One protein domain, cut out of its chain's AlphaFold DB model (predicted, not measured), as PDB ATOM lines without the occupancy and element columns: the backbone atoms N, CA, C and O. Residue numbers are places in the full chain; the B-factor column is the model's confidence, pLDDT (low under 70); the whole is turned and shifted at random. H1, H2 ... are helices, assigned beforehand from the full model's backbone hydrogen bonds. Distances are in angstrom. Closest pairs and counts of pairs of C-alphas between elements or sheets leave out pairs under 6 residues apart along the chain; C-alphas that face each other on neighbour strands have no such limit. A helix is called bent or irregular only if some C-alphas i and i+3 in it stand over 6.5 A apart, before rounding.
ATOM      1  N   THR A   2      25.735  46.314 -35.665       73.50
ATOM      2  CA  THR A   2      24.874  47.322 -34.999       73.50
ATOM      3  C   THR A   2      24.807  48.664 -35.734       73.50
ATOM      4  O   THR A   2      23.737  49.263 -35.803       73.50
ATOM      5  N   VAL A   3      25.925  49.133 -36.304       83.25
ATOM      6  CA  VAL A   3      25.948  50.384 -37.080       83.25
ATOM      7  C   VAL A   3      25.218  50.192 -38.406       83.25
ATOM      8  O   VAL A   3      24.220  50.871 -38.616       83.25
ATOM      9  N   LEU A   4      25.622  49.213 -39.218       84.06
ATOM     10  CA  LEU A   4      24.989  48.864 -40.493       84.06
ATOM     11  C   LEU A   4      23.453  48.738 -40.413       84.06
ATOM     12  O   LEU A   4      22.719  49.622 -40.863       84.06
ATOM     13  N   TYR A   5      22.959  47.681 -39.763       86.88
ATOM     14  CA  TYR A   5      21.527  47.381 -39.708       86.88
ATOM     15  C   TYR A   5      20.768  48.355 -38.809       86.88
ATOM     16  O   TYR A   5      19.687  48.828 -39.164       86.88
ATOM     17  N   GLY A   6      21.333  48.691 -37.645       92.38
ATOM     18  CA  GLY A   6      20.681  49.568 -36.675       92.38
ATOM     19  C   GLY A   6      20.526  50.993 -37.200       92.38
ATOM     20  O   GLY A   6      19.415  51.530 -37.189       92.38
ATOM     21  N   CYS A   7      21.599  51.605 -37.715       95.31
ATOM     22  CA  CYS A   7      21.521  52.947 -38.298       95.31
ATOM     23  C   CYS A   7      20.718  52.939 -39.599       95.31
ATOM     24  O   CYS A   7      19.911  53.845 -39.805       95.31
ATOM     25  N   GLY A   8      20.867  51.915 -40.445       96.25
ATOM     26  CA  GLY A   8      20.094  51.757 -41.676       96.25
ATOM     27  C   GLY A   8      18.585  51.742 -41.437       96.25
ATOM     28  O   GLY A   8      17.853  52.591 -41.962       96.25
ATOM     29  N   ALA A   9      18.114  50.839 -40.575       97.56
ATOM     30  CA  ALA A   9      16.703  50.742 -40.212       97.56
ATOM     31  C   ALA A   9      16.197  52.023 -39.524       97.56
ATOM     32  O   ALA A   9      15.107  52.515 -39.844       97.56
ATOM     33  N   LEU A  10      17.002  52.613 -38.632       97.50
ATOM     34  CA  LEU A  10      16.669  53.855 -37.935       97.50
ATOM     35  C   LEU A  10      16.523  55.038 -38.901       97.50
ATOM     36  O   LEU A  10      15.546  55.779 -38.808       97.50
ATOM     37  N   LEU A  11      17.426  55.203 -39.870       98.25
ATOM     38  CA  LEU A  11      17.330  56.264 -40.878       98.25
ATOM     39  C   LEU A  11      16.119  56.070 -41.785       98.25
ATOM     40  O   LEU A  11      15.393  57.032 -42.039       98.25
ATOM     41  N   CYS A  12      15.845  54.838 -42.224       98.50
ATOM     42  CA  CYS A  12      14.648  54.526 -43.006       98.50
ATOM     43  C   CYS A  12      13.370  54.915 -42.245       98.50
ATOM     44  O   CYS A  12      12.470  55.565 -42.789       98.50
ATOM     45  N   ARG A  13      13.309  54.582 -40.952       97.88
ATOM     46  CA  ARG A  13      12.212  54.962 -40.057       97.88
ATOM     47  C   ARG A  13      12.103  56.478 -39.898       97.88
ATOM     48  O   ARG A  13      11.011  57.029 -40.041       97.88
ATOM     49  N   GLU A  14      13.213  57.161 -39.640       98.31
ATOM     50  CA  GLU A  14      13.255  58.613 -39.468       98.31
ATOM     51  C   GLU A  14      12.792  59.351 -40.725       98.31
ATOM     52  O   GLU A  14      11.993  60.282 -40.633       98.31
ATOM     53  N   LEU A  15      13.227  58.915 -41.909       98.31
ATOM     54  CA  LEU A  15      12.781  59.478 -43.183       98.31
ATOM     55  C   LEU A  15      11.280  59.260 -43.397       98.31
ATOM     56  O   LEU A  15      10.574  60.214 -43.729       98.31
ATOM     57  N   LYS A  16      10.763  58.050 -43.136       97.31
ATOM     58  CA  LYS A  16       9.321  57.758 -43.201       97.31
ATOM     59  C   LYS A  16       8.518  58.738 -42.340       97.31
ATOM     60  O   LYS A  16       7.546  59.318 -42.826       97.31
ATOM     61  N   VAL A  17       8.925  58.941 -41.086       96.62
ATOM     62  CA  VAL A  17       8.217  59.817 -40.140       96.62
ATOM     63  C   VAL A  17       8.342  61.287 -40.533       96.62
ATOM     64  O   VAL A  17       7.330  61.978 -40.652       96.62
ATOM     65  N   ARG A  18       9.556  61.766 -40.829       96.94
ATOM     66  CA  ARG A  18       9.810  63.162 -41.229       96.94
ATOM     67  C   ARG A  18       9.095  63.540 -42.524       96.94
ATOM     68  O   ARG A  18       8.643  64.671 -42.668       96.94
ATOM     69  N   TRP A  19       8.949  62.601 -43.457       97.19
ATOM     70  CA  TRP A  19       8.192  62.802 -44.697       97.19
ATOM     71  C   TRP A  19       6.686  62.548 -44.555       97.19
ATOM     72  O   TRP A  19       5.964  62.665 -45.550       97.19
ATOM     73  N   ARG A  20       6.204  62.194 -43.355       94.75
ATOM     74  CA  ARG A  20       4.802  61.850 -43.061       94.75
ATOM     75  C   ARG A  20       4.264  60.753 -43.987       94.75
ATOM     76  O   ARG A  20       3.193  60.877 -44.585       94.75
ATOM     77  N   LYS A  21       5.043  59.682 -44.148       94.94
ATOM     78  CA  LYS A  21       4.745  58.559 -45.043       94.94
ATOM     79  C   LYS A  21       4.307  57.303 -44.297       94.94
ATOM     80  O   LYS A  21       4.446  57.186 -43.084       94.94
ATOM     81  N   GLY A  22       3.745  56.365 -45.057       92.31
ATOM     82  CA  GLY A  22       3.277  55.073 -44.561       92.31
ATOM     83  C   GLY A  22       4.283  53.941 -44.780       92.31
ATOM     84  O   GLY A  22       5.389  54.148 -45.276       92.31
ATOM     85  N   VAL A  23       3.855  52.717 -44.458       92.62
ATOM     86  CA  VAL A  23       4.676  51.495 -44.564       92.62
ATOM     87  C   VAL A  23       5.201  51.231 -45.980       92.62
ATOM     88  O   VAL A  23       6.309  50.740 -46.127       92.62
ATOM     89  N   GLY A  24       4.471  51.623 -47.030       94.00
ATOM     90  CA  GLY A  24       4.955  51.459 -48.407       94.00
ATOM     91  C   GLY A  24       6.252  52.230 -48.679       94.00
ATOM     92  O   GLY A  24       7.150  51.712 -49.329       94.00
ATOM     93  N   SER A  25       6.392  53.438 -48.122       97.00
ATOM     94  CA  SER A  25       7.642  54.199 -48.226       97.00
ATOM     95  C   SER A  25       8.753  53.577 -47.388       97.00
ATOM     96  O   SER A  25       9.907  53.671 -47.780       97.00
ATOM     97  N   LEU A  26       8.420  52.935 -46.264       97.44
ATOM     98  CA  LEU A  26       9.396  52.212 -45.447       97.44
ATOM     99  C   LEU A  26       9.976  51.011 -46.195       97.44
ATOM    100  O   LEU A  26      11.187  50.850 -46.201       97.44
ATOM    101  N   VAL A  27       9.129  50.231 -46.874       97.12
ATOM    102  CA  VAL A  27       9.570  49.104 -47.712       97.12
ATOM    103  C   VAL A  27      10.496  49.596 -48.825       97.12
ATOM    104  O   VAL A  27      11.577  49.050 -48.995       97.12
ATOM    105  N   LEU A  28      10.133  50.676 -49.528       98.38
ATOM    106  CA  LEU A  28      10.983  51.256 -50.576       98.38
ATOM    107  C   LEU A  28      12.311  51.803 -50.029       98.38
ATOM    108  O   LEU A  28      13.342  51.661 -50.677       98.38
ATOM    109  N   LEU A  29      12.309  52.412 -48.841       98.75
ATOM    110  CA  LEU A  29      13.547  52.810 -48.163       98.75
ATOM    111  C   LEU A  29      14.388  51.593 -47.767       98.75
ATOM    112  O   LEU A  29      15.603  51.639 -47.902       98.75
ATOM    113  N   GLY A  30      13.746  50.497 -47.366       98.50
ATOM    114  CA  GLY A  30      14.393  49.209 -47.153       98.50
ATOM    115  C   GLY A  30      15.042  48.647 -48.421       98.50
ATOM    116  O   GLY A  30      16.162  48.162 -48.353       98.50
ATOM    117  N   CYS A  31      14.407  48.793 -49.589       98.69
ATOM    118  CA  CYS A  31      15.025  48.436 -50.872       98.69
ATOM    119  C   CYS A  31      16.247  49.315 -51.181       98.69
ATOM    120  O   CYS A  31      17.258  48.815 -51.661       98.69
ATOM    121  N   ALA A  32      16.182  50.619 -50.889       98.69
ATOM    122  CA  ALA A  32      17.344  51.496 -51.037       98.69
ATOM    123  C   ALA A  32      18.490  51.083 -50.102       98.69
ATOM    124  O   ALA A  32      19.641  51.058 -50.522       98.69
ATOM    125  N   TYR A  33      18.162  50.748 -48.853       98.56
ATOM    126  CA  TYR A  33      19.116  50.242 -47.873       98.56
ATOM    127  C   TYR A  33      19.774  48.938 -48.350       98.56
ATOM    128  O   TYR A  33      20.995  48.848 -48.323       98.56
ATOM    129  N   ALA A  34      18.992  47.996 -48.883       98.31
ATOM    130  CA  ALA A  34      19.505  46.753 -49.451       98.31
ATOM    131  C   ALA A  34      20.544  47.001 -50.551       98.31
ATOM    132  O   ALA A  34      21.608  46.401 -50.553       98.31
ATOM    133  N   VAL A  35      20.261  47.936 -51.463       98.44
ATOM    134  CA  VAL A  35      21.197  48.306 -52.533       98.44
ATOM    135  C   VAL A  35      22.478  48.930 -51.977       98.44
ATOM    136  O   VAL A  35      23.560  48.670 -52.496       98.44
ATOM    137  N   VAL A  36      22.368  49.764 -50.941       98.12
ATOM    138  CA  VAL A  36      23.534  50.377 -50.290       98.12
ATOM    139  C   VAL A  36      24.407  49.317 -49.623       98.12
ATOM    140  O   VAL A  36      25.622  49.352 -49.782       98.12
ATOM    141  N   GLU A  37      23.803  48.377 -48.910       97.06
ATOM    142  CA  GLU A  37      24.515  47.298 -48.234       97.06
ATOM    143  C   GLU A  37      25.118  46.312 -49.244       97.06
ATOM    144  O   GLU A  37      26.335  46.229 -49.395       97.06
ATOM    145  N   GLU A  38      24.272  45.621 -49.996       97.38
ATOM    146  CA  GLU A  38      24.658  44.484 -50.832       97.38
ATOM    147  C   GLU A  38      25.347  44.913 -52.130       97.38
ATOM    148  O   GLU A  38      26.322  44.309 -52.573       97.38
ATOM    149  N   GLY A  39      24.873  46.002 -52.735       95.94
ATOM    150  CA  GLY A  39      25.466  46.548 -53.950       95.94
ATOM    151  C   GLY A  39      26.701  47.396 -53.658       95.94
ATOM    152  O   GLY A  39      27.768  47.159 -54.216       95.94
ATOM    153  N   LEU A  40      26.569  48.421 -52.812       96.31
ATOM    154  CA  LEU A  40      27.616  49.443 -52.685       96.31
ATOM    155  C   LEU A  40      28.688  49.108 -51.640       96.31
ATOM    156  O   LEU A  40      29.844  49.462 -51.861       96.31
ATOM    157  N   MET A  41      28.331  48.459 -50.527       95.94
ATOM    158  CA  MET A  41      29.269  48.171 -49.439       95.94
ATOM    159  C   MET A  41      29.944  46.805 -49.594       95.94
ATOM    160  O   MET A  41      31.166  46.763 -49.679       95.94
ATOM    161  N   VAL A  42      29.196  45.696 -49.630       95.44
ATOM    162  CA  VAL A  42      29.806  44.348 -49.709       95.44
ATOM    163  C   VAL A  42      29.995  43.832 -51.134       95.44
ATOM    164  O   VAL A  42      30.708  42.854 -51.339       95.44
ATOM    165  N   ALA A  43      29.388  44.498 -52.122       95.00
ATOM    166  CA  ALA A  43      29.475  44.147 -53.538       95.00
ATOM    167  C   ALA A  43      28.997  42.718 -53.889       95.00
ATOM    168  O   ALA A  43      29.373  42.185 -54.936       95.00
ATOM    169  N   SER A  44      28.130  42.111 -53.073       96.31
ATOM    170  CA  SER A  44      27.605  40.750 -53.271       96.31
ATOM    171  C   SER A  44      26.777  40.618 -54.555       96.31
ATOM    172  O   SER A  44      26.760  39.567 -55.190       96.31
ATOM    173  N   PHE A  45      26.146  41.707 -55.009       97.12
ATOM    174  CA  PHE A  45      25.423  41.745 -56.286       97.12
ATOM    175  C   PHE A  45      26.337  41.497 -57.487       97.12
ATOM    176  O   PHE A  45      25.855  41.112 -58.554       97.12
ATOM    177  N   PHE A  46      27.636  41.740 -57.328       95.81
ATOM    178  CA  PHE A  46      28.598  41.771 -58.420       95.81
ATOM    179  C   PHE A  46      29.697  40.733 -58.263       95.81
ATOM    180  O   PHE A  46      30.112  40.164 -59.268       95.81
ATOM    181  N   ASN A  47      30.132  40.421 -57.043       94.81
ATOM    182  CA  ASN A  47      31.198  39.456 -56.812       94.81
ATOM    183  C   ASN A  47      30.752  38.051 -57.269       94.81
ATOM    184  O   ASN A  47      29.778  37.528 -56.724       94.81
ATOM    185  N   PRO A  48      31.382  37.453 -58.302       93.12
ATOM    186  CA  PRO A  48      31.036  36.105 -58.740       93.12
ATOM    187  C   PRO A  48      31.314  35.071 -57.658       93.12
ATOM    188  O   PRO A  48      30.572  34.109 -57.586       93.12
ATOM    189  N   ASP A  49      32.283  35.311 -56.780       92.38
ATOM    190  CA  ASP A  49      32.713  34.386 -55.735       92.38
ATOM    191  C   ASP A  49      32.156  34.771 -54.357       92.38
ATOM    192  O   ASP A  49      32.752  34.475 -53.321       92.38
ATOM    193  N   TRP A  50      31.010  35.463 -54.326       94.19
ATOM    194  CA  TRP A  50      30.333  35.750 -53.065       94.19
ATOM    195  C   TRP A  50      29.935  34.442 -52.365       94.19
ATOM    196  O   TRP A  50      29.252  33.592 -52.939       94.19
ATOM    197  N   VAL A  51      30.372  34.310 -51.111       89.88
ATOM    198  CA  VAL A  51      30.311  33.088 -50.291       89.88
ATOM    199  C   VAL A  51      28.912  32.471 -50.216       89.88
ATOM    200  O   VAL A  51      28.780  31.250 -50.260       89.88
ATOM    201  N   ASP A  52      27.867  33.297 -50.183       90.56
ATOM    202  CA  ASP A  52      26.495  32.826 -49.976       90.56
ATOM    203  C   ASP A  52      25.734  32.508 -51.275       90.56
ATOM    204  O   ASP A  52      24.551  32.171 -51.228       90.56
ATOM    205  N   LEU A  53      26.372  32.603 -52.449       89.88
ATOM    206  CA  LEU A  53      25.671  32.409 -53.726       89.88
ATOM    207  C   LEU A  53      25.152  30.981 -53.916       89.88
ATOM    208  O   LEU A  53      24.096  30.793 -54.520       89.88
ATOM    209  N   GLY A  54      25.887  29.964 -53.457       88.62
ATOM    210  CA  GLY A  54      25.528  28.559 -53.673       88.62
ATOM    211  C   GLY A  54      25.200  28.261 -55.144       88.62
ATOM    212  O   GLY A  54      26.005  28.515 -56.041       88.62
ATOM    213  N   ALA A  55      23.980  27.778 -55.411       86.94
ATOM    214  CA  ALA A  55      23.486  27.489 -56.766       86.94
ATOM    215  C   ALA A  55      23.456  28.714 -57.706       86.94
ATOM    216  O   ALA A  55      23.342  28.563 -58.924       86.94
ATOM    217  N   LEU A  56      23.567  29.931 -57.163       91.31
ATOM    218  CA  LEU A  56      23.538  31.181 -57.914       91.31
ATOM    219  C   LEU A  56      24.897  31.594 -58.493       91.31
ATOM    220  O   LEU A  56      24.921  32.515 -59.306       91.31
ATOM    221  N   HIS A  57      26.001  30.911 -58.161       87.25
ATOM    222  CA  HIS A  57      27.355  31.231 -58.660       87.25
ATOM    223  C   HIS A  57      27.392  31.401 -60.192       87.25
ATOM    224  O   HIS A  57      27.868  32.414 -60.703       87.25
ATOM    225  N   GLY A  58      26.763  30.468 -60.920       84.62
ATOM    226  CA  GLY A  58      26.620  30.496 -62.383       84.62
ATOM    227  C   GLY A  58      25.223  30.861 -62.907       84.62
ATOM    228  O   GLY A  58      24.979  30.744 -64.108       84.62
ATOM    229  N   PHE A  59      24.284  31.273 -62.049       91.25
ATOM    230  CA  PHE A  59      22.870  31.441 -62.408       91.25
ATOM    231  C   PHE A  59      22.405  32.892 -62.236       91.25
ATOM    232  O   PHE A  59      22.531  33.489 -61.171       91.25
ATOM    233  N   GLY A  60      21.819  33.463 -63.294       92.38
ATOM    234  CA  GLY A  60      21.221  34.804 -63.261       92.38
ATOM    235  C   GLY A  60      22.186  35.976 -63.377       92.38
ATOM    236  O   GLY A  60      21.788  37.115 -63.127       92.38
ATOM    237  N   ARG A  61      23.423  35.714 -63.807       93.69
ATOM    238  CA  ARG A  61      24.445  36.738 -64.008       93.69
ATOM    239  C   ARG A  61      24.420  37.316 -65.424       93.69
ATOM    240  O   ARG A  61      24.611  36.588 -66.393       93.69
ATOM    241  N   THR A  62      24.234  38.631 -65.545       93.12
ATOM    242  CA  THR A  62      24.439  39.395 -66.791       93.12
ATOM    243  C   THR A  62      24.924  40.813 -66.472       93.12
ATOM    244  O   THR A  62      24.552  41.379 -65.447       93.12
ATOM    245  N   LEU A  63      25.752  41.405 -67.345       92.50
ATOM    246  CA  LEU A  63      26.339  42.746 -67.150       92.50
ATOM    247  C   LEU A  63      27.109  42.906 -65.819       92.50
ATOM    248  O   LEU A  63      27.062  43.967 -65.194       92.50
ATOM    249  N   GLU A  64      27.812  41.853 -65.391       92.56
ATOM    250  CA  GLU A  64      28.509  41.755 -64.092       92.56
ATOM    251  C   GLU A  64      27.599  41.768 -62.854       92.56
ATOM    252  O   GLU A  64      28.089  41.898 -61.738       92.56
ATOM    253  N   VAL A  65      26.283  41.610 -63.021       95.75
ATOM    254  CA  VAL A  65      25.310  41.595 -61.920       95.75
ATOM    255  C   VAL A  65      24.656  40.226 -61.826       95.75
ATOM    256  O   VAL A  65      24.137  39.730 -62.826       95.75
ATOM    257  N   ASN A  66      24.610  39.637 -60.633       96.69
ATOM    258  CA  ASN A  66      23.702  38.533 -60.347       96.69
ATOM    259  C   ASN A  66      22.307  39.090 -60.025       96.69
ATOM    260  O   ASN A  66      22.038  39.542 -58.914       96.69
ATOM    261  N   TRP A  67      21.412  39.092 -61.014       95.75
ATOM    262  CA  TRP A  67      20.091  39.713 -60.890       95.75
ATOM    263  C   TRP A  67      19.141  38.943 -59.979       95.75
ATOM    264  O   TRP A  67      18.294  39.560 -59.337       95.75
ATOM    265  N   VAL A  68      19.284  37.618 -59.907       96.94
ATOM    266  CA  VAL A  68      18.454  36.780 -59.030       96.94
ATOM    267  C   VAL A  68      18.802  37.084 -57.579       96.94
ATOM    268  O   VAL A  68      17.908  37.442 -56.812       96.94
ATOM    269  N   TRP A  69      20.098  37.067 -57.257       97.50
ATOM    270  CA  TRP A  69      20.620  37.471 -55.953       97.50
ATOM    271  C   TRP A  69      20.232  38.915 -55.614       97.50
ATOM    272  O   TRP A  69      19.681  39.191 -54.552       97.50
ATOM    273  N   ALA A  70      20.417  39.850 -56.552       97.50
ATOM    274  CA  ALA A  70      20.088  41.250 -56.320       97.50
ATOM    275  C   ALA A  70      18.601  41.467 -55.994       97.50
ATOM    276  O   ALA A  70      18.269  42.246 -55.098       97.50
ATOM    277  N   VAL A  71      17.693  40.779 -56.693       97.50
ATOM    278  CA  VAL A  71      16.249  40.852 -56.422       97.50
ATOM    279  C   VAL A  71      15.912  40.212 -55.079       97.50
ATOM    280  O   VAL A  71      15.192  40.829 -54.289       97.50
ATOM    281  N   GLU A  72      16.428  39.012 -54.813       97.19
ATOM    282  CA  GLU A  72      16.210  38.290 -53.560       97.19
ATOM    283  C   GLU A  72      16.621  39.136 -52.358       97.19
ATOM    284  O   GLU A  72      15.795  39.424 -51.491       97.19
ATOM    285  N   LEU A  73      17.869  39.601 -52.338       97.69
ATOM    286  CA  LEU A  73      18.430  40.331 -51.210       97.69
ATOM    287  C   LEU A  73      17.789  41.719 -51.085       97.69
ATOM    288  O   LEU A  73      17.524  42.191 -49.978       97.69
ATOM    289  N   THR A  74      17.391  42.349 -52.196       98.38
ATOM    290  CA  THR A  74      16.583  43.579 -52.130       98.38
ATOM    291  C   THR A  74      15.260  43.353 -51.400       98.38
ATOM    292  O   THR A  74      14.856  44.184 -50.581       98.38
ATOM    293  N   ILE A  75      14.572  42.238 -51.666       96.94
ATOM    294  CA  ILE A  75      13.344  41.862 -50.954       96.94
ATOM    295  C   ILE A  75      13.678  41.517 -49.496       96.94
ATOM    296  O   ILE A  75      13.015  42.022 -48.585       96.94
ATOM    297  N   TYR A  76      14.718  40.716 -49.264       97.31
ATOM    298  CA  TYR A  76      15.128  40.262 -47.940       97.31
ATOM    299  C   TYR A  76      15.412  41.439 -47.003       97.31
ATOM    300  O   TYR A  76      14.707  41.612 -46.009       97.31
ATOM    301  N   HIS A  77      16.348  42.325 -47.346       97.75
ATOM    302  CA  HIS A  77      16.725  43.450 -46.485       97.75
ATOM    303  C   HIS A  77      15.581  44.457 -46.317       97.75
ATOM    304  O   HIS A  77      15.393  45.020 -45.232       97.75
ATOM    305  N   ALA A  78      14.746  44.649 -47.344       97.62
ATOM    306  CA  ALA A  78      13.586  45.523 -47.227       97.62
ATOM    307  C   ALA A  78      12.584  45.033 -46.172       97.62
ATOM    308  O   ALA A  78      12.055  45.841 -45.395       97.62
ATOM    309  N   PHE A  79      12.322  43.725 -46.122       94.88
ATOM    310  CA  PHE A  79      11.352  43.136 -45.200       94.88
ATOM    311  C   PHE A  79      11.960  42.749 -43.852       94.88
ATOM    312  O   PHE A  79      11.431  43.176 -42.822       94.88
ATOM    313  N   PHE A  80      13.034  41.964 -43.840       96.06
ATOM    314  CA  PHE A  80      13.643  41.401 -42.634       96.06
ATOM    315  C   PHE A  80      14.525  42.413 -41.908       96.06
ATOM    316  O   PHE A  80      14.343  42.608 -40.709       96.06
ATOM    317  N   SER A  81      15.405  43.116 -42.621       96.25
ATOM    318  CA  SER A  81      16.399  44.000 -41.992       96.25
ATOM    319  C   SER A  81      15.850  45.386 -41.641       96.25
ATOM    320  O   SER A  81      16.315  46.014 -40.694       96.25
ATOM    321  N   VAL A  82      14.830  45.867 -42.366       98.06
ATOM    322  CA  VAL A  82      14.268  47.217 -42.161       98.06
ATOM    323  C   VAL A  82      12.820  47.192 -41.682       98.06
ATOM    324  O   VAL A  82      12.519  47.662 -40.584       98.06
ATOM    325  N   THR A  83      11.886  46.686 -42.489       97.19
ATOM    326  CA  THR A  83      10.452  46.881 -42.216       97.19
ATOM    327  C   THR A  83       9.999  46.160 -40.945       97.19
ATOM    328  O   THR A  83       9.344  46.765 -40.099       97.19
ATOM    329  N   THR A  84      10.356  44.887 -40.783       96.75
ATOM    330  CA  THR A  84       9.970  44.057 -39.631       96.75
ATOM    331  C   THR A  84      10.449  44.635 -38.295       96.75
ATOM    332  O   THR A  84       9.591  44.901 -37.446       96.75
ATOM    333  N   PRO A  85      11.753  44.911 -38.080       95.75
ATOM    334  CA  PRO A  85      12.228  45.443 -36.805       95.75
ATOM    335  C   PRO A  85      11.643  46.824 -36.497       95.75
ATOM    336  O   PRO A  85      11.196  47.062 -35.376       95.75
ATOM    337  N   VAL A  86      11.539  47.715 -37.492       97.25
ATOM    338  CA  VAL A  86      10.925  49.041 -37.299       97.25
ATOM    339  C   VAL A  86       9.475  48.918 -36.836       97.25
ATOM    340  O   VAL A  86       9.065  49.586 -35.887       97.25
ATOM    341  N   LEU A  87       8.686  48.061 -37.487       95.88
ATOM    342  CA  LEU A  87       7.282  47.879 -37.132       95.88
ATOM    343  C   LEU A  87       7.104  47.186 -35.778       95.88
ATOM    344  O   LEU A  87       6.173  47.540 -35.059       95.88
ATOM    345  N   LEU A  88       7.981  46.252 -35.396       95.62
ATOM    346  CA  LEU A  88       7.962  45.645 -34.059       95.62
ATOM    347  C   LEU A  88       8.191  46.692 -32.963       95.62
ATOM    348  O   LEU A  88       7.451  46.714 -31.978       95.62
ATOM    349  N   VAL A  89       9.145  47.608 -33.152       94.81
ATOM    350  CA  VAL A  89       9.385  48.697 -32.191       94.81
ATOM    351  C   VAL A  89       8.197  49.663 -32.149       94.81
ATOM    352  O   VAL A  89       7.710  49.988 -31.068       94.81
ATOM    353  N   GLU A  90       7.642  50.067 -33.295       94.06
ATOM    354  CA  GLU A  90       6.445  50.929 -33.334       94.06
ATOM    355  C   GLU A  90       5.203  50.266 -32.726       94.06
ATOM    356  O   GLU A  90       4.331  50.943 -32.176       94.06
ATOM    357  N   LEU A  91       5.116  48.937 -32.799       94.19
ATOM    358  CA  LEU A  91       4.089  48.163 -32.118       94.19
ATOM    359  C   LEU A  91       4.315  48.100 -30.613       94.19
ATOM    360  O   LEU A  91       3.330  47.967 -29.902       94.19
ATOM    361  N   MET A  92       5.539  48.205 -30.109       92.44
ATOM    362  CA  MET A  92       5.821  48.211 -28.670       92.44
ATOM    363  C   MET A  92       5.668  49.595 -28.038       92.44
ATOM    364  O   MET A  92       5.228  49.697 -26.890       92.44
ATOM    365  N   TYR A  93       5.946  50.643 -28.812       92.00
ATOM    366  CA  TYR A  93       5.913  52.044 -28.391       92.00
ATOM    367  C   TYR A  93       4.952  52.850 -29.288       92.00
ATOM    368  O   TYR A  93       5.387  53.655 -30.115       92.00
ATOM    369  N   PRO A  94       3.628  52.622 -29.172       89.38
ATOM    370  CA  PRO A  94       2.634  53.199 -30.079       89.38
ATOM    371  C   PRO A  94       2.546  54.726 -30.003       89.38
ATOM    372  O   PRO A  94       2.193  55.345 -31.007       89.38
ATOM    373  N   ASP A  95       2.870  55.311 -28.851       89.62
ATOM    374  CA  ASP A  95       2.830  56.759 -28.624       89.62
ATOM    375  C   ASP A  95       4.006  57.463 -29.324       89.62
ATOM    376  O   ASP A  95       3.870  58.571 -29.835       89.62
ATOM    377  N   GLU A  96       5.120  56.747 -29.501       91.19
ATOM    378  CA  GLU A  96       6.342  57.246 -30.141       91.19
ATOM    379  C   GLU A  96       6.389  56.983 -31.657       91.19
ATOM    380  O   GLU A  96       7.322  57.393 -32.354       91.19
ATOM    381  N   LYS A  97       5.398  56.279 -32.225       89.56
ATOM    382  CA  LYS A  97       5.460  55.803 -33.622       89.56
ATOM    383  C   LYS A  97       5.410  56.924 -34.667       89.56
ATOM    384  O   LYS A  97       5.879  56.736 -35.786       89.56
ATOM    385  N   ALA A  98       4.796  58.060 -34.333       90.06
ATOM    386  CA  ALA A  98       4.547  59.164 -35.265       90.06
ATOM    387  C   ALA A  98       5.497  60.357 -35.072       90.06
ATOM    388  O   ALA A  98       5.425  61.317 -35.840       90.06
ATOM    389  N   VAL A  99       6.384  60.298 -34.077       94.31
ATOM    390  CA  VAL A  99       7.337  61.366 -33.754       94.31
ATOM    391  C   VAL A  99       8.763  60.948 -34.121       94.31
ATOM    392  O   VAL A  99       9.098  59.769 -33.990       94.31
ATOM    393  N   PRO A 100       9.616  61.858 -34.630       96.19
ATOM    394  CA  PRO A 100      11.033  61.564 -34.846       96.19
ATOM    395  C   PRO A 100      11.706  61.136 -33.535       96.19
ATOM    396  O   PRO A 100      11.557  61.820 -32.528       96.19
ATOM    397  N   TRP A 101      12.454  60.033 -33.549       95.88
ATOM    398  CA  TRP A 101      13.225  59.570 -32.387       95.88
ATOM    399  C   TRP A 101      14.555  60.310 -32.265       95.88
ATOM    400  O   TRP A 101      15.126  60.407 -31.183       95.88
ATOM    401  N   LEU A 102      15.058  60.846 -33.380       96.88
ATOM    402  CA  LEU A 102      16.312  61.582 -33.414       96.88
ATOM    403  C   LEU A 102      16.073  63.087 -33.497       96.88
ATOM    404  O   LEU A 102      15.259  63.581 -34.282       96.88
ATOM    405  N   SER A 103      16.896  63.851 -32.781       96.75
ATOM    406  CA  SER A 103      17.045  65.279 -33.057       96.75
ATOM    407  C   SER A 103      17.609  65.502 -34.470       96.75
ATOM    408  O   SER A 103      18.133  64.587 -35.110       96.75
ATOM    409  N   GLY A 104      17.543  66.732 -34.988       95.81
ATOM    410  CA  GLY A 104      18.159  67.057 -36.282       95.81
ATOM    411  C   GLY A 104      19.669  66.778 -36.318       95.81
ATOM    412  O   GLY A 104      20.186  66.343 -37.344       95.81
ATOM    413  N   ARG A 105      20.364  66.973 -35.188       97.44
ATOM    414  CA  ARG A 105      21.784  66.614 -35.034       97.44
ATOM    415  C   ARG A 105      21.968  65.100 -34.963       97.44
ATOM    416  O   ARG A 105      22.793  64.575 -35.699       97.44
ATOM    417  N   GLY A 106      21.156  64.404 -34.162       97.50
ATOM    418  CA  GLY A 106      21.204  62.944 -34.044       97.50
ATOM    419  C   GLY A 106      21.015  62.246 -35.391       97.50
ATOM    420  O   GLY A 106      21.781  61.356 -35.733       97.50
ATOM    421  N   PHE A 107      20.079  62.727 -36.214       97.75
ATOM    422  CA  PHE A 107      19.880  62.216 -37.571       97.75
ATOM    423  C   PHE A 107      21.146  62.327 -38.432       97.75
ATOM    424  O   PHE A 107      21.508  61.372 -39.112       97.75
ATOM    425  N   LYS A 108      21.844  63.470 -38.387       97.75
ATOM    426  CA  LYS A 108      23.096  63.668 -39.134       97.75
ATOM    427  C   LYS A 108      24.213  62.758 -38.630       97.75
ATOM    428  O   LYS A 108      24.947  62.225 -39.449       97.75
ATOM    429  N   VAL A 109      24.323  62.569 -37.315       97.81
ATOM    430  CA  VAL A 109      25.324  61.674 -36.711       97.81
ATOM    431  C   VAL A 109      25.088  60.230 -37.144       97.81
ATOM    432  O   VAL A 109      26.015  59.584 -37.614       97.81
ATOM    433  N   VAL A 110      23.848  59.742 -37.068       97.38
ATOM    434  CA  VAL A 110      23.491  58.381 -37.502       97.38
ATOM    435  C   VAL A 110      23.704  58.206 -39.011       97.38
ATOM    436  O   VAL A 110      24.216  57.177 -39.441       97.38
ATOM    437  N   ALA A 111      23.376  59.220 -39.819       97.31
ATOM    438  CA  ALA A 111      23.656  59.205 -41.256       97.31
ATOM    439  C   ALA A 111      25.161  59.163 -41.555       97.31
ATOM    440  O   ALA A 111      25.586  58.390 -42.406       97.31
ATOM    441  N   ALA A 112      25.966  59.953 -40.842       97.19
ATOM    442  CA  ALA A 112      27.418  59.935 -40.981       97.19
ATOM    443  C   ALA A 112      28.013  58.590 -40.543       97.19
ATOM    444  O   ALA A 112      28.873  58.067 -41.238       97.19
ATOM    445  N   ALA A 113      27.521  58.006 -39.446       96.69
ATOM    446  CA  ALA A 113      27.951  56.691 -38.982       96.69
ATOM    447  C   ALA A 113      27.674  55.602 -40.028       96.69
ATOM    448  O   ALA A 113      28.575  54.832 -40.338       96.69
ATOM    449  N   LEU A 114      26.475  55.585 -40.629       96.38
ATOM    450  CA  LEU A 114      26.167  54.649 -41.716       96.38
ATOM    451  C   LEU A 114      27.047  54.892 -42.948       96.38
ATOM    452  O   LEU A 114      27.509  53.939 -43.557       96.38
ATOM    453  N   LEU A 115      27.301  56.149 -43.326       96.38
ATOM    454  CA  LEU A 115      28.182  56.447 -44.459       96.38
ATOM    455  C   LEU A 115      29.612  55.956 -44.208       96.38
ATOM    456  O   LEU A 115      30.201  55.340 -45.088       96.38
ATOM    457  N   LEU A 116      30.157  56.205 -43.016       96.50
ATOM    458  CA  LEU A 116      31.484  55.721 -42.633       96.50
ATOM    459  C   LEU A 116      31.548  54.192 -42.636       96.50
ATOM    460  O   LEU A 116      32.526  53.638 -43.124       96.50
ATOM    461  N   ASP A 117      30.505  53.526 -42.143       95.06
ATOM    462  CA  ASP A 117      30.380  52.066 -42.159       95.06
ATOM    463  C   ASP A 117      30.324  51.518 -43.594       95.06
ATOM    464  O   ASP A 117      31.066  50.601 -43.917       95.06
ATOM    465  N   VAL A 118      29.565  52.153 -44.494       95.62
ATOM    466  CA  VAL A 118      29.486  51.773 -45.917       95.62
ATOM    467  C   VAL A 118      30.826  51.947 -46.634       95.62
ATOM    468  O   VAL A 118      31.264  51.041 -47.338       95.62
ATOM    469  N   PHE A 119      31.508  53.084 -46.467       96.00
ATOM    470  CA  PHE A 119      32.810  53.303 -47.111       96.00
ATOM    471  C   PHE A 119      33.920  52.444 -46.494       96.00
ATOM    472  O   PHE A 119      34.776  51.936 -47.216       96.00
ATOM    473  N   GLY A 120      33.901  52.267 -45.171       95.81
ATOM    474  CA  GLY A 120      34.826  51.385 -44.466       95.81
ATOM    475  C   GLY A 120      34.619  49.924 -44.856       95.81
ATOM    476  O   GLY A 120      35.590  49.235 -45.152       95.81
ATOM    477  N   GLY A 121      33.365  49.479 -44.931       94.62
ATOM    478  CA  GLY A 121      32.976  48.153 -45.400       94.62
ATOM    479  C   GLY A 121      33.398  47.922 -46.846       94.62
ATOM    480  O   GLY A 121      34.056  46.929 -47.118       94.62
ATOM    481  N   LEU A 122      33.140  48.874 -47.745       94.81
ATOM    482  CA  LEU A 122      33.620  48.819 -49.128       94.81
ATOM    483  C   LEU A 122      35.138  48.615 -49.214       94.81
ATOM    484  O   LEU A 122      35.615  47.741 -49.939       94.81
ATOM    485  N   ALA A 123      35.911  49.406 -48.468       95.69
ATOM    486  CA  ALA A 123      37.362  49.268 -48.451       95.69
ATOM    487  C   ALA A 123      37.792  47.903 -47.890       95.69
ATOM    488  O   ALA A 123      38.632  47.236 -48.492       95.69
ATOM    489  N   LEU A 124      37.192  47.480 -46.773       95.56
ATOM    490  CA  LEU A 124      37.527  46.242 -46.076       95.56
ATOM    491  C   LEU A 124      37.167  44.999 -46.894       95.56
ATOM    492  O   LEU A 124      38.036  44.166 -47.128       95.56
ATOM    493  N   PHE A 125      35.918  44.875 -47.346       93.44
ATOM    494  CA  PHE A 125      35.459  43.733 -48.136       93.44
ATOM    495  C   PHE A 125      36.170  43.665 -49.479       93.44
ATOM    496  O   PHE A 125      36.587  42.581 -49.876       93.44
ATOM    497  N   GLY A 126      36.389  44.798 -50.146       93.75
ATOM    498  CA  GLY A 126      37.137  44.791 -51.398       93.75
ATOM    499  C   GLY A 126      38.594  44.355 -51.224       93.75
ATOM    500  O   GLY A 126      39.123  43.643 -52.076       93.75
ATOM    501  N   ALA A 127      39.227  44.693 -50.094       95.50
ATOM    502  CA  ALA A 127      40.568  44.214 -49.763       95.50
ATOM    503  C   ALA A 127      40.578  42.727 -49.374       95.50
ATOM    504  O   ALA A 127      41.436  41.987 -49.846       95.50
ATOM    505  N   MET A 128      39.628  42.285 -48.542       94.25
ATOM    506  CA  MET A 128      39.520  40.898 -48.067       94.25
ATOM    507  C   MET A 128      39.157  39.914 -49.180       94.25
ATOM    508  O   MET A 128      39.673  38.803 -49.207       94.25
ATOM    509  N   LEU A 129      38.262  40.315 -50.083       93.12
ATOM    510  CA  LEU A 129      37.762  39.482 -51.179       93.12
ATOM    511  C   LEU A 129      38.517  39.722 -52.490       93.12
ATOM    512  O   LEU A 129      38.188  39.107 -53.497       93.12
ATOM    513  N   HIS A 130      39.499  40.631 -52.494       94.19
ATOM    514  CA  HIS A 130      40.252  41.041 -53.682       94.19
ATOM    515  C   HIS A 130      39.361  41.408 -54.880       94.19
ATOM    516  O   HIS A 130      39.710  41.159 -56.034       94.19
ATOM    517  N   TYR A 131      38.205  42.016 -54.608       94.38
ATOM    518  CA  TYR A 131      37.189  42.291 -55.614       94.38
ATOM    519  C   TYR A 131      36.586  43.683 -55.433       94.38
ATOM    520  O   TYR A 131      36.028  44.005 -54.387       94.38
ATOM    521  N   TYR A 132      36.638  44.484 -56.497       94.62
ATOM    522  CA  TYR A 132      35.901  45.738 -56.606       94.62
ATOM    523  C   TYR A 132      35.079  45.727 -57.903       94.62
ATOM    524  O   TYR A 132      35.660  45.581 -58.983       94.62
ATOM    525  N   PRO A 133      33.747  45.902 -57.829       93.50
ATOM    526  CA  PRO A 133      32.900  46.143 -58.985       93.50
ATOM    527  C   PRO A 133      33.447  47.257 -59.883       93.50
ATOM    528  O   PRO A 133      33.974  48.260 -59.385       93.50
ATOM    529  N   PRO A 134      33.264  47.158 -61.208       93.12
ATOM    530  CA  PRO A 134      33.629  48.251 -62.091       93.12
ATOM    531  C   PRO A 134      32.782  49.507 -61.810       93.12
ATOM    532  O   PRO A 134      31.631  49.446 -61.369       93.12
ATOM    533  N   ALA A 135      33.347  50.690 -62.078       94.62
ATOM    534  CA  ALA A 135      32.702  51.971 -61.774       94.62
ATOM    535  C   ALA A 135      31.275  52.141 -62.355       94.62
ATOM    536  O   ALA A 135      30.424  52.700 -61.655       94.62
ATOM    537  N   PRO A 136      30.951  51.662 -63.578       96.19
ATOM    538  CA  PRO A 136      29.586  51.723 -64.101       96.19
ATOM    539  C   PRO A 136      28.545  51.029 -63.211       96.19
ATOM    540  O   PRO A 136      27.443  51.554 -63.052       96.19
ATOM    541  N   GLN A 137      28.885  49.894 -62.595       94.81
ATOM    542  CA  GLN A 137      28.005  49.145 -61.696       94.81
ATOM    543  C   GLN A 137      27.717  49.952 -60.426       94.81
ATOM    544  O   GLN A 137      26.556  50.092 -60.036       94.81
ATOM    545  N   TYR A 138      28.742  50.575 -59.839       95.25
ATOM    546  CA  TYR A 138      28.554  51.482 -58.706       95.25
ATOM    547  C   TYR A 138      27.649  52.664 -59.053       95.25
ATOM    548  O   TYR A 138      26.697  52.948 -58.326       95.25
ATOM    549  N   LEU A 139      27.896  53.334 -60.181       96.75
ATOM    550  CA  LEU A 139      27.083  54.472 -60.617       96.75
ATOM    551  C   LEU A 139      25.625  54.069 -60.866       96.75
ATOM    552  O   LEU A 139      24.707  54.776 -60.440       96.75
ATOM    553  N   LEU A 140      25.406  52.917 -61.506       96.50
ATOM    554  CA  LEU A 140      24.076  52.368 -61.737       96.50
ATOM    555  C   LEU A 140      23.339  52.146 -60.414       96.50
ATOM    556  O   LEU A 140      22.221  52.633 -60.252       96.50
ATOM    557  N   PHE A 141      23.957  51.461 -59.450       97.38
ATOM    558  CA  PHE A 141      23.283  51.103 -58.201       97.38
ATOM    559  C   PHE A 141      23.160  52.274 -57.218       97.38
ATOM    560  O   PHE A 141      22.171  52.341 -56.485       97.38
ATOM    561  N   VAL A 142      24.033  53.285 -57.284       98.00
ATOM    562  CA  VAL A 142      23.770  54.601 -56.669       98.00
ATOM    563  C   VAL A 142      22.491  55.212 -57.257       98.00
ATOM    564  O   VAL A 142      21.632  55.696 -56.514       98.00
ATOM    565  N   GLY A 143      22.319  55.141 -58.580       98.50
ATOM    566  CA  GLY A 143      21.095  55.551 -59.267       98.50
ATOM    567  C   GLY A 143      19.858  54.767 -58.815       98.50
ATOM    568  O   GLY A 143      18.819  55.373 -58.541       98.50
ATOM    569  N   VAL A 144      19.966  53.443 -58.667       98.44
ATOM    570  CA  VAL A 144      18.877  52.567 -58.192       98.44
ATOM    571  C   VAL A 144      18.496  52.883 -56.740       98.44
ATOM    572  O   VAL A 144      17.310  53.055 -56.440       98.44
ATOM    573  N   ALA A 145      19.467  53.048 -55.838       98.62
ATOM    574  CA  ALA A 145      19.204  53.466 -54.461       98.62
ATOM    575  C   ALA A 145      18.508  54.838 -54.422       98.62
ATOM    576  O   ALA A 145      17.481  55.009 -53.758       98.62
ATOM    577  N   ALA A 146      19.004  55.810 -55.194       98.69
ATOM    578  CA  ALA A 146      18.398  57.134 -55.301       98.69
ATOM    579  C   ALA A 146      16.970  57.080 -55.870       98.69
ATOM    580  O   ALA A 146      16.091  57.821 -55.410       98.69
ATOM    581  N   PHE A 147      16.711  56.190 -56.833       98.69
ATOM    582  CA  PHE A 147      15.379  55.929 -57.367       98.69
ATOM    583  C   PHE A 147      14.432  55.430 -56.272       98.69
ATOM    584  O   PHE A 147      13.360  56.013 -56.098       98.69
ATOM    585  N   PHE A 148      14.827  54.430 -55.480       98.69
ATOM    586  CA  PHE A 148      14.002  53.919 -54.382       98.69
ATOM    587  C   PHE A 148      13.719  54.984 -53.317       98.69
ATOM    588  O   PHE A 148      12.567  55.162 -52.912       98.69
ATOM    589  N   VAL A 149      14.724  55.775 -52.931       98.75
ATOM    590  CA  VAL A 149      14.562  56.918 -52.012       98.75
ATOM    591  C   VAL A 149      13.570  57.942 -52.579       98.75
ATOM    592  O   VAL A 149      12.670  58.419 -51.876       98.75
ATOM    593  N   ARG A 150      13.686  58.279 -53.869       98.69
ATOM    594  CA  ARG A 150      12.777  59.208 -54.555       98.69
ATOM    595  C   ARG A 150      11.356  58.653 -54.612       98.69
ATOM    596  O   ARG A 150      10.414  59.390 -54.310       98.69
ATOM    597  N   ALA A 151      11.201  57.385 -54.979       98.44
ATOM    598  CA  ALA A 151       9.922  56.694 -55.047       98.44
ATOM    599  C   ALA A 151       9.253  56.661 -53.667       98.44
ATOM    600  O   ALA A 151       8.091  57.050 -53.542       98.44
ATOM    601  N   ALA A 152      10.005  56.335 -52.612       98.19
ATOM    602  CA  ALA A 152       9.533  56.364 -51.231       98.19
ATOM    603  C   ALA A 152       9.013  57.750 -50.827       98.19
ATOM    604  O   ALA A 152       7.937  57.869 -50.233       98.19
ATOM    605  N   ARG A 153       9.738  58.813 -51.191       98.06
ATOM    606  CA  ARG A 153       9.343  60.198 -50.902       98.06
ATOM    607  C   ARG A 153       8.106  60.641 -51.692       98.06
ATOM    608  O   ARG A 153       7.321  61.452 -51.195       98.06
ATOM    609  N   ARG A 154       7.903  60.122 -52.906       97.62
ATOM    610  CA  ARG A 154       6.746  60.442 -53.763       97.62
ATOM    611  C   ARG A 154       5.509  59.598 -53.448       97.62
ATOM    612  O   ARG A 154       4.403  60.078 -53.675       97.62
ATOM    613  N   LEU A 155       5.664  58.402 -52.880       95.31
ATOM    614  CA  LEU A 155       4.543  57.513 -52.573       95.31
ATOM    615  C   LEU A 155       3.559  58.175 -51.582       95.31
ATOM    616  O   LEU A 155       3.999  58.747 -50.578       95.31
ATOM    617  N   PRO A 156       2.238  58.140 -51.824       92.25
ATOM    618  CA  PRO A 156       1.251  58.649 -50.872       92.25
ATOM    619  C   PRO A 156       1.287  57.888 -49.538       92.25
ATOM    620  O   PRO A 156       1.399  56.662 -49.516       92.25
ATOM    621  N   GLY A 157       1.171  58.601 -48.413       87.12
ATOM    622  CA  GLY A 157       1.245  57.989 -47.078       87.12
ATOM    623  C   GLY A 157       0.088  57.029 -46.765       87.12
ATOM    624  O   GLY A 157       0.229  56.110 -45.960       87.12
ATOM    625  N   ASP A 158      -1.040  57.201 -47.446       85.75
ATOM    626  CA  ASP A 158      -2.269  56.419 -47.332       85.75
ATOM    627  C   ASP A 158      -2.416  55.356 -48.436       85.75
ATOM    628  O   ASP A 158      -3.468  54.732 -48.557       85.75
ATOM    629  N   TRP A 159      -1.374  55.104 -49.235       84.94
ATOM    630  CA  TRP A 159      -1.436  54.241 -50.423       84.94
ATOM    631  C   TRP A 159      -1.996  52.824 -50.172       84.94
ATOM    632  O   TRP A 159      -2.641  52.243 -51.056       84.94
ATOM    633  N   LEU A 160      -1.783  52.280 -48.966       81.38
ATOM    634  CA  LEU A 160      -2.304  50.974 -48.541       81.38
ATOM    635  C   LEU A 160      -3.764  51.031 -48.036       81.38
ATOM    636  O   LEU A 160      -4.443  50.013 -48.007       81.38
TER     637      LEU A 160
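This is residues 2 to 160 of the 295 residues of an uncharacterized protein of Candidatus Bathyarchaeota archaeon RBG_13_60_20 (UniProt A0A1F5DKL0). H2 is the core of an all-helix body: H5 runs side by side with it, H3a crosses it, and H4 packs on H1 and residues 36 to 41 of H2. The 159 printed residues include five named helices, H1 to H5, and no named strand. It is compact, with a radius of gyration of the C-alphas of 16.1 A and spans of 48 by 31 by 26 A.

H1, residues 2 to 18, begins at C-alpha 2 (24.874, 47.322, -34.999). H2 is residues 23 to 41. H3, residues 67 to 92, one helix by its hydrogen bonds, is bent, C-alphas 81 and 84 being 6.8 A apart; its arms are H3a, 67 to 81, and H3b, 84 to 92. H4, residues 104 to 128, spans 35.8 A; H5, residues 135 to 154, ends at C-alpha 154 (6.746, 60.442, -53.763).

H2, the hub, touches H5 at a shallow tilt of 13 degrees, closest at C-alphas Ser 25 and Ala 152, 4.2 A. Every helix O i to N i+4 pair is within hydrogen-bond range.

The printed part has no cut; links H2 to H3 and H3 to H4 are long. No printed residue is under 70 in pLDDT.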